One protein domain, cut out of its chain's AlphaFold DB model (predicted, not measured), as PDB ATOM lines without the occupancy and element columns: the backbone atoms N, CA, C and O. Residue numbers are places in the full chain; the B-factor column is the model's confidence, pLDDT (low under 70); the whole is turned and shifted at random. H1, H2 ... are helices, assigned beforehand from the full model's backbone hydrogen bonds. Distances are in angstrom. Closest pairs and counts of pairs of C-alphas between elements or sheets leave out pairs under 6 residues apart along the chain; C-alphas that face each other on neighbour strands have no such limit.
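Overview. This is residues 9 to 96 of the 97 residues of an uncharacterized protein of Stigmatella aurantiaca (UniProt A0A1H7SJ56). There is little regular structure: five short helices follow one another in an open horseshoe round a core of loop, residues 9 to 27. Of 88 printed residues, 35 are in named helices, H1 to H5 in order; there is no named strand, and the class is all helix. The whole is compact, radius of gyration of the C-alphas 12.8 A, spanning 31 by 28 by 22 A.

Arrangement. H3, residues 62 to 72, and H4, residues 76 to 84, only just touch, with 3 pairs of C-alphas within 8 A, and only at the corner; the closest C-alphas, of Leu 70 and Gly 76, are 4.9 A apart. They run opposite ways at a steep tilt of 50 degrees. H2, residues 52 to 56, is close to H3 but not clearly touching, the closest C-alphas, of Val 53 and Tyr 69, 7.7 A apart. H5, residues 90 to 94, stands likewise to H4, at Ala 93 and Leu 82, C-alphas 6.2 A apart. H1, residues 43 to 47, is apart from the other helices. In the five helices every O i to N i+4 pair is within hydrogen-bond range.

Along the chain. From first to last C-alpha H3 measures 15.2 A and H4 12.2 A. H1 begins at C-alpha 43 (32.744, 47.445, -28.432); H5 ends at C-alpha 94 (22.609, 54.383, -47.656).

Size, cuts and confidence. The farthest C-alphas, Pro 60 and Gly 95, are 34.1 A apart. The printed part has no cut, the four links are tight, and no printed residue is under 70 in pLDDT.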
ATOM      1  N   CYS A   9      26.310  36.310 -36.445       97.25
ATOM      2  CA  CYS A   9      26.418  37.694 -35.964       97.25
ATOM      3  C   CYS A   9      27.479  38.535 -36.700       97.25
ATOM      4  O   CYS A   9      27.474  39.757 -36.604       97.25
ATOM      5  N   CYS A  10      28.391  37.898 -37.441       98.06
ATOM      6  CA  CYS A  10      29.398  38.572 -38.259       98.06
ATOM      7  C   CYS A  10      28.950  38.779 -39.717       98.06
ATOM      8  O   CYS A  10      29.631  39.494 -40.452       98.06
ATOM      9  N   VAL A  11      27.844  38.171 -40.156       98.31
ATOM     10  CA  VAL A  11      27.358  38.275 -41.543       98.31
ATOM     11  C   VAL A  11      25.986  38.934 -41.613       98.31
ATOM     12  O   VAL A  11      25.808  39.861 -42.397       98.31
ATOM     13  N   ALA A  12      25.040  38.494 -40.787       98.38
ATOM     14  CA  ALA A  12      23.638  38.861 -40.929       98.38
ATOM     15  C   ALA A  12      23.331  40.336 -40.589       98.38
ATOM     16  O   ALA A  12      22.885  41.034 -41.499       98.38
ATOM     17  N   PRO A  13      23.608  40.854 -39.372       97.94
ATOM     18  CA  PRO A  13      23.309  42.249 -39.024       97.94
ATOM     19  C   PRO A  13      24.261  43.219 -39.717       97.94
ATOM     20  O   PRO A  13      25.411  42.861 -39.966       97.94
ATOM     21  N   ASP A  14      23.856  44.459 -39.967       97.62
ATOM     22  CA  ASP A  14      24.807  45.534 -40.248       97.62
ATOM     23  C   ASP A  14      25.640  45.867 -38.994       97.62
ATOM     24  O   ASP A  14      25.244  45.620 -37.855       97.62
ATOM     25  N   ILE A  15      26.861  46.374 -39.188       97.19
ATOM     26  CA  ILE A  15      27.742  46.762 -38.078       97.19
ATOM     27  C   ILE A  15      28.391  48.098 -38.422       97.19
ATOM     28  O   ILE A  15      29.436  48.150 -39.075       97.19
ATOM     29  N   ALA A  16      27.796  49.186 -37.932       95.88
ATOM     30  CA  ALA A  16      28.254  50.551 -38.196       95.88
ATOM     31  C   ALA A  16      29.731  50.780 -37.831       95.88
ATOM     32  O   ALA A  16      30.463  51.409 -38.590       95.88
ATOM     33  N   ALA A  17      30.198  50.212 -36.712       96.44
ATOM     34  CA  ALA A  17      31.592  50.328 -36.267       96.44
ATOM     35  C   ALA A  17      32.614  49.665 -37.215       96.44
ATOM     36  O   ALA A  17      33.809  49.912 -37.087       96.44
ATOM     37  N   LEU A  18      32.152  48.815 -38.137       96.38
ATOM     38  CA  LEU A  18      32.964  48.147 -39.155       96.38
ATOM     39  C   LEU A  18      32.628  48.626 -40.574       96.38
ATOM     40  O   LEU A  18      33.095  48.014 -41.529       96.38
ATOM     41  N   ASP A  19      31.788  49.659 -40.715       96.69
ATOM     42  CA  ASP A  19      31.217  50.088 -41.999       96.69
ATOM     43  C   ASP A  19      30.597  48.913 -42.783       96.69
ATOM     44  O   ASP A  19      30.612  48.897 -44.005       96.69
ATOM     45  N   LYS A  20      30.065  47.894 -42.089       97.00
ATOM     46  CA  LYS A  20      29.620  46.634 -42.699       97.00
ATOM     47  C   LYS A  20      28.117  46.665 -42.992       97.00
ATOM     48  O   LYS A  20      27.351  46.716 -42.028       97.00
ATOM     49  N   PRO A  21      27.679  46.539 -44.258       97.69
ATOM     50  CA  PRO A  21      26.261  46.446 -44.597       97.69
ATOM     51  C   PRO A  21      25.563  45.205 -44.042       97.69
ATOM     52  O   PRO A  21      26.196  44.185 -43.725       97.69
ATOM     53  N   LEU A  22      24.236  45.297 -43.987       98.12
ATOM     54  CA  LEU A  22      23.322  44.195 -43.716       98.12
ATOM     55  C   LEU A  22      23.554  43.047 -44.712       98.12
ATOM     56  O   LEU A  22      23.742  43.271 -45.907       98.12
ATOM     57  N   GLY A  23      23.572  41.806 -44.220       97.38
ATOM     58  CA  GLY A  23      23.705  40.606 -45.053       97.38
ATOM     59  C   GLY A  23      25.060  40.427 -45.757       97.38
ATOM     60  O   GLY A  23      25.218  39.478 -46.535       97.38
ATOM     61  N   MET A  24      26.036  41.306 -45.493       97.25
ATOM     62  CA  MET A  24      27.392  41.236 -46.044       97.25
ATOM     63  C   MET A  24      28.377  40.640 -45.039       97.25
ATOM     64  O   MET A  24      28.337  40.924 -43.837       97.25
ATOM     65  N   ARG A  25      29.294  39.804 -45.540       97.06
ATOM     66  CA  ARG A  25      30.302  39.127 -44.715       97.06
ATOM     67  C   ARG A  25      31.272  40.142 -44.109       97.06
ATOM     68  O   ARG A  25      31.815  40.982 -44.818       97.06
ATOM     69  N   CYS A  26      31.518  40.048 -42.801       97.56
ATOM     70  CA  CYS A  26      32.557  40.842 -42.146       97.56
ATOM     71  C   CYS A  26      33.938  40.519 -42.747       97.56
ATOM     72  O   CYS A  26      34.286  39.338 -42.826       97.56
ATOM     73  N   PRO A  27      34.766  41.526 -43.095       95.62
ATOM     74  CA  PRO A  27      36.095  41.303 -43.677       95.62
ATOM     75  C   PRO A  27      37.075  40.604 -42.721       95.62
ATOM     76  O   PRO A  27      38.124  40.128 -43.140       95.62
ATOM     77  N   HIS A  28      36.747  40.538 -41.430       97.69
ATOM     78  CA  HIS A  28      37.558  39.873 -40.412       97.69
ATOM     79  C   HIS A  28      37.067  38.465 -40.048       97.69
ATOM     80  O   HIS A  28      37.587  37.883 -39.098       97.69
ATOM     81  N   LEU A  29      36.047  37.934 -40.728       98.06
ATOM     82  CA  LEU A  29      35.531  36.588 -40.481       98.06
ATOM     83  C   LEU A  29      36.282  35.568 -41.349       98.06
ATOM     84  O   LEU A  29      36.095  35.549 -42.568       98.06
ATOM     85  N   SER A  30      37.096  34.715 -40.719       97.75
ATOM     86  CA  SER A  30      37.813  33.624 -41.393       97.75
ATOM     87  C   SER A  30      36.859  32.550 -41.920       97.75
ATOM     88  O   SER A  30      35.655  32.583 -41.648       97.75
ATOM     89  N   GLU A  31      37.383  31.593 -42.683       95.88
ATOM     90  CA  GLU A  31      36.613  30.452 -43.197       95.88
ATOM     91  C   GLU A  31      36.094  29.551 -42.063       95.88
ATOM     92  O   GLU A  31      34.991  29.020 -42.148       95.88
ATOM     93  N   GLU A  32      36.808  29.489 -40.937       96.25
ATOM     94  CA  GLU A  32      36.422  28.751 -39.724       96.25
ATOM     95  C   GLU A  32      35.430  29.521 -38.834       96.25
ATOM     96  O   GLU A  32      35.187  29.139 -37.689       96.25
ATOM     97  N   ASN A  33      34.867  30.629 -39.327       96.56
ATOM     98  CA  ASN A  33      33.960  31.517 -38.591       96.56
ATOM     99  C   ASN A  33      34.573  32.148 -37.329       96.56
ATOM    100  O   ASN A  33      33.862  32.553 -36.401       96.56
ATOM    101  N   LEU A  34      35.899  32.295 -37.303       96.12
ATOM    102  CA  LEU A  34      36.627  32.969 -36.236       96.12
ATOM    103  C   LEU A  34      37.041  34.377 -36.674       96.12
ATOM    104  O   LEU A  34      37.214  34.676 -37.852       96.12
ATOM    105  N   CYS A  35      37.166  35.285 -35.706       96.94
ATOM    106  CA  CYS A  35      37.569  36.657 -36.001       96.94
ATOM    107  C   CYS A  35      39.093  36.756 -36.063       96.94
ATOM    108  O   CYS A  35      39.761  36.507 -35.062       96.94
ATOM    109  N   THR A  36      39.625  37.201 -37.200       98.06
ATOM    110  CA  THR A  36      41.070  37.354 -37.439       98.06
ATOM    111  C   THR A  36      41.692  38.542 -36.699       98.06
ATOM    112  O   THR A  36      42.911  38.663 -36.630       98.06
ATOM    113  N   VAL A  37      40.871  39.420 -36.112       97.00
ATOM    114  CA  VAL A  37      41.305  40.593 -35.331       97.00
ATOM    115  C   VAL A  37      40.660  40.618 -33.943       97.00
ATOM    116  O   VAL A  37      40.236  41.668 -33.468       97.00
ATOM    117  N   TYR A  38      40.557  39.459 -33.288       95.06
ATOM    118  CA  TYR A  38      39.830  39.286 -32.022       95.06
ATOM    119  C   TYR A  38      40.162  40.356 -30.961       95.06
ATOM    120  O   TYR A  38      39.256  40.963 -30.384       95.06
ATOM    121  N   ASP A  39      41.446  40.678 -30.789       96.50
ATOM    122  CA  ASP A  39      41.925  41.678 -29.823       96.50
ATOM    123  C   ASP A  39      41.630  43.132 -30.215       96.50
ATOM    124  O   ASP A  39      41.716  44.040 -29.389       96.50
ATOM    125  N   ARG A  40      41.210  43.377 -31.456       96.88
ATOM    126  CA  ARG A  40      40.819  44.700 -31.964       96.88
ATOM    127  C   ARG A  40      39.325  44.808 -32.257       96.88
ATOM    128  O   ARG A  40      38.900  45.759 -32.904       96.88
ATOM    129  N   ARG A  41      38.514  43.852 -31.788       97.31
ATOM    130  CA  ARG A  41      37.056  43.911 -31.945       97.31
ATOM    131  C   ARG A  41      36.500  45.225 -31.376       97.31
ATOM    132  O   ARG A  41      36.841  45.561 -30.235       97.31
ATOM    133  N   PRO A  42      35.621  45.928 -32.116       97.69
ATOM    134  CA  PRO A  42      34.923  47.092 -31.586       97.69
ATOM    135  C   PRO A  42      33.996  46.685 -30.433       97.69
ATOM    136  O   PRO A  42      33.649  45.508 -30.285       97.69
ATOM    137  N   SER A  43      33.574  47.664 -29.627       97.88
ATOM    138  CA  SER A  43      32.744  47.445 -28.432       97.88
ATOM    139  C   SER A  43      31.505  46.599 -28.724       97.88
ATOM    140  O   SER A  43      31.285  45.609 -28.038       97.88
ATOM    141  N   VAL A  44      30.769  46.895 -29.800       97.00
ATOM    142  CA  VAL A  44      29.574  46.133 -30.208       97.00
ATOM    143  C   VAL A  44      29.851  44.635 -30.396       97.00
ATOM    144  O   VAL A  44      29.083  43.801 -29.930       97.00
ATOM    145  N   CYS A  45      30.989  44.268 -30.994       97.19
ATOM    146  CA  CYS A  45      31.365  42.865 -31.183       97.19
ATOM    147  C   CYS A  45      31.824  42.195 -29.881       97.19
ATOM    148  O   CYS A  45      31.710  40.978 -29.754       97.19
ATOM    149  N   ARG A  46      32.391  42.958 -28.936       96.19
ATOM    150  CA  ARG A  46      32.821  42.448 -27.619       96.19
ATOM    151  C   ARG A  46      31.656  42.273 -26.657       96.19
ATOM    152  O   ARG A  46      31.671  41.349 -25.856       96.19
ATOM    153  N   SER A  47      30.678  43.165 -26.742       95.81
ATOM    154  CA  SER A  47      29.484  43.164 -25.903       95.81
ATOM    155  C   SER A  47      28.417  42.187 -26.387       95.81
ATOM    156  O   SER A  47      27.488  41.908 -25.636       95.81
ATOM    157  N   TYR A  48      28.536  41.657 -27.609       95.38
ATOM    158  CA  TYR A  48      27.600  40.666 -28.124       95.38
ATOM    159  C   TYR A  48      27.636  39.381 -27.287       95.38
ATOM    160  O   TYR A  48      28.683  38.747 -27.137       95.38
ATOM    161  N   GLN A  49      26.471  38.976 -26.786       95.94
ATOM    162  CA  GLN A  49      26.274  37.728 -26.058       95.94
ATOM    163  C   GLN A  49      25.237  36.879 -26.787       95.94
ATOM    164  O   GLN A  49      24.267  37.404 -27.321       95.94
ATOM    165  N   ALA A  50      25.455  35.563 -26.815       96.88
ATOM    166  CA  ALA A  50      24.507  34.648 -27.429       96.88
ATOM    167  C   ALA A  50      23.194  34.621 -26.630       96.88
ATOM    168  O   ALA A  50      23.187  34.318 -25.431       96.88
ATOM    169  N   ASP A  51      22.097  34.892 -27.323       96.69
ATOM    170  CA  ASP A  51      20.748  35.024 -26.786       96.69
ATOM    171  C   ASP A  51      19.744  34.178 -27.587       96.69
ATOM    172  O   ASP A  51      20.118  33.380 -28.447       96.69
ATOM    173  N   GLU A  52      18.453  34.343 -27.310       97.69
ATOM    174  CA  GLU A  52      17.383  33.580 -27.952       97.69
ATOM    175  C   GLU A  52      17.405  33.633 -29.488       97.69
ATOM    176  O   GLU A  52      17.109  32.620 -30.128       97.69
ATOM    177  N   VAL A  53      17.853  34.743 -30.087       97.62
ATOM    178  CA  VAL A  53      17.985  34.866 -31.545       97.62
ATOM    179  C   VAL A  53      18.909  33.779 -32.085       97.62
ATOM    180  O   VAL A  53      18.588  33.142 -33.085       97.62
ATOM    181  N   CYS A  54      20.018  33.486 -31.393       97.62
ATOM    182  CA  CYS A  54      20.960  32.439 -31.800       97.62
ATOM    183  C   CYS A  54      20.324  31.042 -31.863       97.62
ATOM    184  O   CYS A  54      20.764  30.219 -32.670       97.62
ATOM    185  N   ARG A  55      19.314  30.769 -31.026       97.31
ATOM    186  CA  ARG A  55      18.556  29.510 -31.045       97.31
ATOM    187  C   ARG A  55      17.561  29.493 -32.202       97.31
ATOM    188  O   ARG A  55      17.498  28.511 -32.930       97.31
ATOM    189  N   LEU A  56      16.807  30.577 -32.385       98.31
ATOM    190  CA  LEU A  56      15.789  30.677 -33.437       98.31
ATOM    191  C   LEU A  56      16.387  30.522 -34.840       98.31
ATOM    192  O   LEU A  56      15.787  29.893 -35.710       98.31
ATOM    193  N   ILE A  57      17.602  31.034 -35.042       98.38
ATOM    194  CA  ILE A  57      18.286  30.957 -36.335       98.38
ATOM    195  C   ILE A  57      19.125  29.689 -36.510       98.38
ATOM    196  O   ILE A  57      19.832  29.577 -37.506       98.38
ATOM    197  N   GLU A  58      19.112  28.741 -35.568       98.06
ATOM    198  CA  GLU A  58      19.962  27.552 -35.635       98.06
ATOM    199  C   GLU A  58      19.744  26.751 -36.929       98.06
ATOM    200  O   GLU A  58      18.619  26.396 -37.289       98.06
ATOM    201  N   ALA A  59      20.836  26.481 -37.647       98.06
ATOM    202  CA  ALA A  59      20.844  25.716 -38.888       98.06
ATOM    203  C   ALA A  59      22.223  25.061 -39.137       98.06
ATOM    204  O   ALA A  59      23.212  25.479 -38.510       98.06
ATOM    205  N   PRO A  60      22.303  24.048 -40.023       97.38
ATOM    206  CA  PRO A  60      23.550  23.353 -40.361       97.38
ATOM    207  C   PRO A  60      24.653  24.252 -40.929       97.38
ATOM    208  O   PRO A  60      25.824  24.051 -40.609       97.38
ATOM    209  N   THR A  61      24.302  25.252 -41.739       97.56
ATOM    210  CA  THR A  61      25.280  26.128 -42.407       97.56
ATOM    211  C   THR A  61      25.189  27.580 -41.943       97.56
ATOM    212  O   THR A  61      24.165  28.036 -41.432       97.56
ATOM    213  N   LEU A  62      26.275  28.338 -42.131       98.19
ATOM    214  CA  LEU A  62      26.275  29.783 -41.879       98.19
ATOM    215  C   LEU A  62      25.248  30.501 -42.763       98.19
ATOM    216  O   LEU A  62      24.514  31.346 -42.258       98.19
ATOM    217  N   ASP A  63      25.174  30.161 -44.049       97.88
ATOM    218  CA  ASP A  63      24.266  30.835 -44.977       97.88
ATOM    219  C   ASP A  63      22.800  30.629 -44.585       97.88
ATOM    220  O   ASP A  63      22.044  31.596 -44.551       97.88
ATOM    221  N   GLU A  64      22.408  29.419 -44.175       98.50
ATOM    222  CA  GLU A  64      21.058  29.160 -43.656       98.50
ATOM    223  C   GLU A  64      20.775  29.946 -42.369       98.50
ATOM    224  O   GLU A  64      19.685  30.495 -42.213       98.50
ATOM    225  N   ARG A  65      21.751  30.062 -41.456       98.62
ATOM    226  CA  ARG A  65      21.605  30.890 -40.242       98.62
ATOM    227  C   ARG A  65      21.412  32.365 -40.588       98.62
ATOM    228  O   ARG A  65      20.627  33.051 -39.937       98.62
ATOM    229  N   VAL A  66      22.125  32.858 -41.601       98.62
ATOM    230  CA  VAL A  66      21.982  34.233 -42.097       98.62
ATOM    231  C   VAL A  66      20.604  34.439 -42.719       98.62
ATOM    232  O   VAL A  66      19.974  35.445 -42.411       98.62
ATOM    233  N   GLN A  67      20.110  33.497 -43.529       98.56
ATOM    234  CA  GLN A  67      18.754  33.584 -44.086       98.56
ATOM    235  C   GLN A  67      17.696  33.614 -42.981       98.56
ATOM    236  O   GLN A  67      16.905  34.551 -42.938       98.56
ATOM    237  N   LYS A  68      17.757  32.691 -42.013       98.75
ATOM    238  CA  LYS A  68      16.827  32.679 -40.872       98.75
ATOM    239  C   LYS A  68      16.862  33.970 -40.059       98.75
ATOM    240  O   LYS A  68      15.822  34.424 -39.601       98.75
ATOM    241  N   TYR A  69      18.041  34.564 -39.864       98.75
ATOM    242  CA  TYR A  69      18.155  35.870 -39.211       98.75
ATOM    243  C   TYR A  69      17.423  36.948 -40.016       98.75
ATOM    244  O   TYR A  69      16.615  37.684 -39.464       98.75
ATOM    245  N   LEU A  70      17.691  37.039 -41.320       98.69
ATOM    246  CA  LEU A  70      17.066  38.045 -42.178       98.69
ATOM    247  C   LEU A  70      15.546  37.863 -42.259       98.69
ATOM    248  O   LEU A  70      14.830  38.854 -42.286       98.69
ATOM    249  N   GLU A  71      15.052  36.628 -42.259       98.56
ATOM    250  CA  GLU A  71      13.620  36.319 -42.190       98.56
ATOM    251  C   GLU A  71      13.012  36.727 -40.844       98.56
ATOM    252  O   GLU A  71      11.990  37.406 -40.826       98.56
ATOM    253  N   LEU A  72      13.663  36.383 -39.725       98.56
ATOM    254  CA  LEU A  72      13.194  36.696 -38.369       98.56
ATOM    255  C   LEU A  72      12.996  38.202 -38.140       98.56
ATOM    256  O   LEU A  72      12.109  38.590 -37.386       98.56
ATOM    257  N   PHE A  73      13.825  39.035 -38.772       98.31
ATOM    258  CA  PHE A  73      13.754  40.496 -38.668       98.31
ATOM    259  C   PHE A  73      13.096  41.174 -39.881       98.31
ATOM    260  O   PHE A  73      13.087  42.399 -39.942       98.31
ATOM    261  N   GLU A  74      12.560  40.409 -40.839       98.38
ATOM    262  CA  GLU A  74      11.927  40.925 -42.068       98.38
ATOM    263  C   GLU A  74      12.868  41.772 -42.960       98.38
ATOM    264  O   GLU A  74      12.452  42.658 -43.702       98.38
ATOM    265  N   LEU A  75      14.165  41.458 -42.936       98.00
ATOM    266  CA  LEU A  75      15.249  42.190 -43.604       98.00
ATOM    267  C   LEU A  75      15.727  41.546 -44.923       98.00
ATOM    268  O   LEU A  75      16.684  42.014 -45.545       98.00
ATOM    269  N   GLY A  76      15.090  40.460 -45.372       97.31
ATOM    270  CA  GLY A  76      15.529  39.689 -46.544       97.31
ATOM    271  C   GLY A  76      15.574  40.494 -47.849       97.31
ATOM    272  O   GLY A  76      16.552  40.412 -48.593       97.31
ATOM    273  N   ALA A  77      14.551  41.312 -48.114       97.19
ATOM    274  CA  ALA A  77      14.468  42.117 -49.336       97.19
ATOM    275  C   ALA A  77      15.546  43.217 -49.392       97.19
ATOM    276  O   ALA A  77      16.158  43.448 -50.442       97.19
ATOM    277  N   GLU A  78      15.820  43.858 -48.254       96.75
ATOM    278  CA  GLU A  78      16.870  44.870 -48.133       96.75
ATOM    279  C   GLU A  78      18.251  44.241 -48.362       96.75
ATOM    280  O   GLU A  78      19.003  44.681 -49.233       96.75
ATOM    281  N   ALA A  79      18.553  43.145 -47.661       97.31
ATOM    282  CA  ALA A  79      19.821  42.434 -47.804       97.31
ATOM    283  C   ALA A  79      20.058  41.937 -49.243       97.31
ATOM    284  O   ALA A  79      21.173  42.041 -49.762       97.31
ATOM    285  N   ALA A  80      19.015  41.432 -49.913       96.38
ATOM    286  CA  ALA A  80      19.088  41.021 -51.315       96.38
ATOM    287  C   ALA A  80      19.420  42.202 -52.241       96.38
ATOM    288  O   ALA A  80      20.294  42.079 -53.103       96.38
ATOM    289  N   THR A  81      18.785  43.356 -52.022       96.94
ATOM    290  CA  THR A  81      19.045  44.587 -52.784       96.94
ATOM    291  C   THR A  81      20.493  45.050 -52.629       96.94
ATOM    292  O   THR A  81      21.173  45.317 -53.623       96.94
ATOM    293  N   LEU A  82      20.998  45.099 -51.392       96.50
ATOM    294  CA  LEU A  82      22.376  45.506 -51.105       96.50
ATOM    295  C   LEU A  82      23.398  44.559 -51.742       96.50
ATOM    296  O   LEU A  82      24.396  45.012 -52.310       96.50
ATOM    297  N   ARG A  83      23.125  43.249 -51.714       94.31
ATOM    298  CA  ARG A  83      23.965  42.241 -52.368       94.31
ATOM    299  C   ARG A  83      23.962  42.394 -53.886       94.31
ATOM    300  O   ARG A  83      25.033  42.372 -54.485       94.31
ATOM    301  N   GLN A  84      22.796  42.584 -54.505       95.56
ATOM    302  CA  GLN A  84      22.679  42.771 -55.956       95.56
ATOM    303  C   GLN A  84      23.437  44.014 -56.438       95.56
ATOM    304  O   GLN A  84      24.056  43.993 -57.498       95.56
ATOM    305  N   LYS A  85      23.428  45.083 -55.637       94.31
ATOM    306  CA  LYS A  85      24.169  46.321 -55.910       94.31
ATOM    307  C   LYS A  85      25.661  46.234 -55.563       94.31
ATOM    308  O   LYS A  85      26.394  47.182 -55.828       94.31
ATOM    309  N   GLY A  86      26.116  45.124 -54.981       93.31
ATOM    310  CA  GLY A  86      27.512  44.925 -54.596       93.31
ATOM    311  C   GLY A  86      27.979  45.869 -53.486       93.31
ATOM    312  O   GLY A  86      29.150  46.239 -53.461       93.31
ATOM    313  N   CYS A  87      27.084  46.292 -52.585       93.69
ATOM    314  CA  CYS A  87      27.439  47.206 -51.503       93.69
ATOM    315  C   CYS A  87      28.414  46.538 -50.522       93.69
ATOM    316  O   CYS A  87      28.082  45.550 -49.878       93.69
ATOM    317  N   THR A  88      29.600  47.111 -50.354       92.88
ATOM    318  CA  THR A  88      30.629  46.662 -49.406       92.88
ATOM    319  C   THR A  88      30.762  47.573 -48.187       92.88
ATOM    320  O   THR A  88      31.448  47.202 -47.241       92.88
ATOM    321  N   SER A  89      30.093  48.733 -48.188       94.62
ATOM    322  CA  SER A  89      30.110  49.710 -47.089       94.62
ATOM    323  C   SER A  89      28.725  50.254 -46.745       94.62
ATOM    324  O   SER A  89      27.856  50.354 -47.620       94.62
ATOM    325  N   MET A  90      28.506  50.674 -45.495       92.62
ATOM    326  CA  MET A  90      27.257  51.336 -45.089       92.62
ATOM    327  C   MET A  90      27.036  52.633 -45.867       92.62
ATOM    328  O   MET A  90      25.899  53.004 -46.154       92.62
ATOM    329  N   ARG A  91      28.118  53.318 -46.257       91.12
ATOM    330  CA  ARG A  91      28.040  54.497 -47.129       91.12
ATOM    331  C   ARG A  91      27.392  54.176 -48.479       91.12
ATOM    332  O   ARG A  91      26.563  54.954 -48.937       91.12
ATOM    333  N   GLN A  92      27.751  53.052 -49.098       91.25
ATOM    334  CA  GLN A  92      27.126  52.604 -50.346       91.25
ATOM    335  C   GLN A  92      25.681  52.156 -50.121       91.25
ATOM    336  O   GLN A  92      24.814  52.516 -50.909       91.25
ATOM    337  N   ALA A  93      25.417  51.432 -49.028       89.81
ATOM    338  CA  ALA A  93      24.076  50.955 -48.694       89.81
ATOM    339  C   ALA A  93      23.071  52.107 -48.522       89.81
ATOM    340  O   ALA A  93      21.979  52.059 -49.073       89.81
ATOM    341  N   ARG A  94      23.464  53.196 -47.851       87.69
ATOM    342  CA  ARG A  94      22.609  54.383 -47.656       87.69
ATOM    343  C   ARG A  94      22.234  55.116 -48.942       87.69
ATOM    344  O   ARG A  94      21.214  55.782 -48.961       87.69
ATOM    345  N   GLY A  95      23.064  55.047 -49.983       79.00
ATOM    346  CA  GLY A  95      22.741  55.619 -51.297       79.00
ATOM    347  C   GLY A  95      21.956  54.664 -52.198       79.00
ATOM    348  O   GLY A  95      21.594  55.028 -53.313       79.00
ATOM    349  N   ALA A  96      21.759  53.424 -51.748       76.50
ATOM    350  CA  ALA A  96      21.133  52.345 -52.492       76.50
ATOM    351  C   ALA A  96      19.700  52.034 -52.031       76.50
ATOM    352  O   ALA A  96      19.024  51.267 -52.721       76.50
TER     353      ALA A  96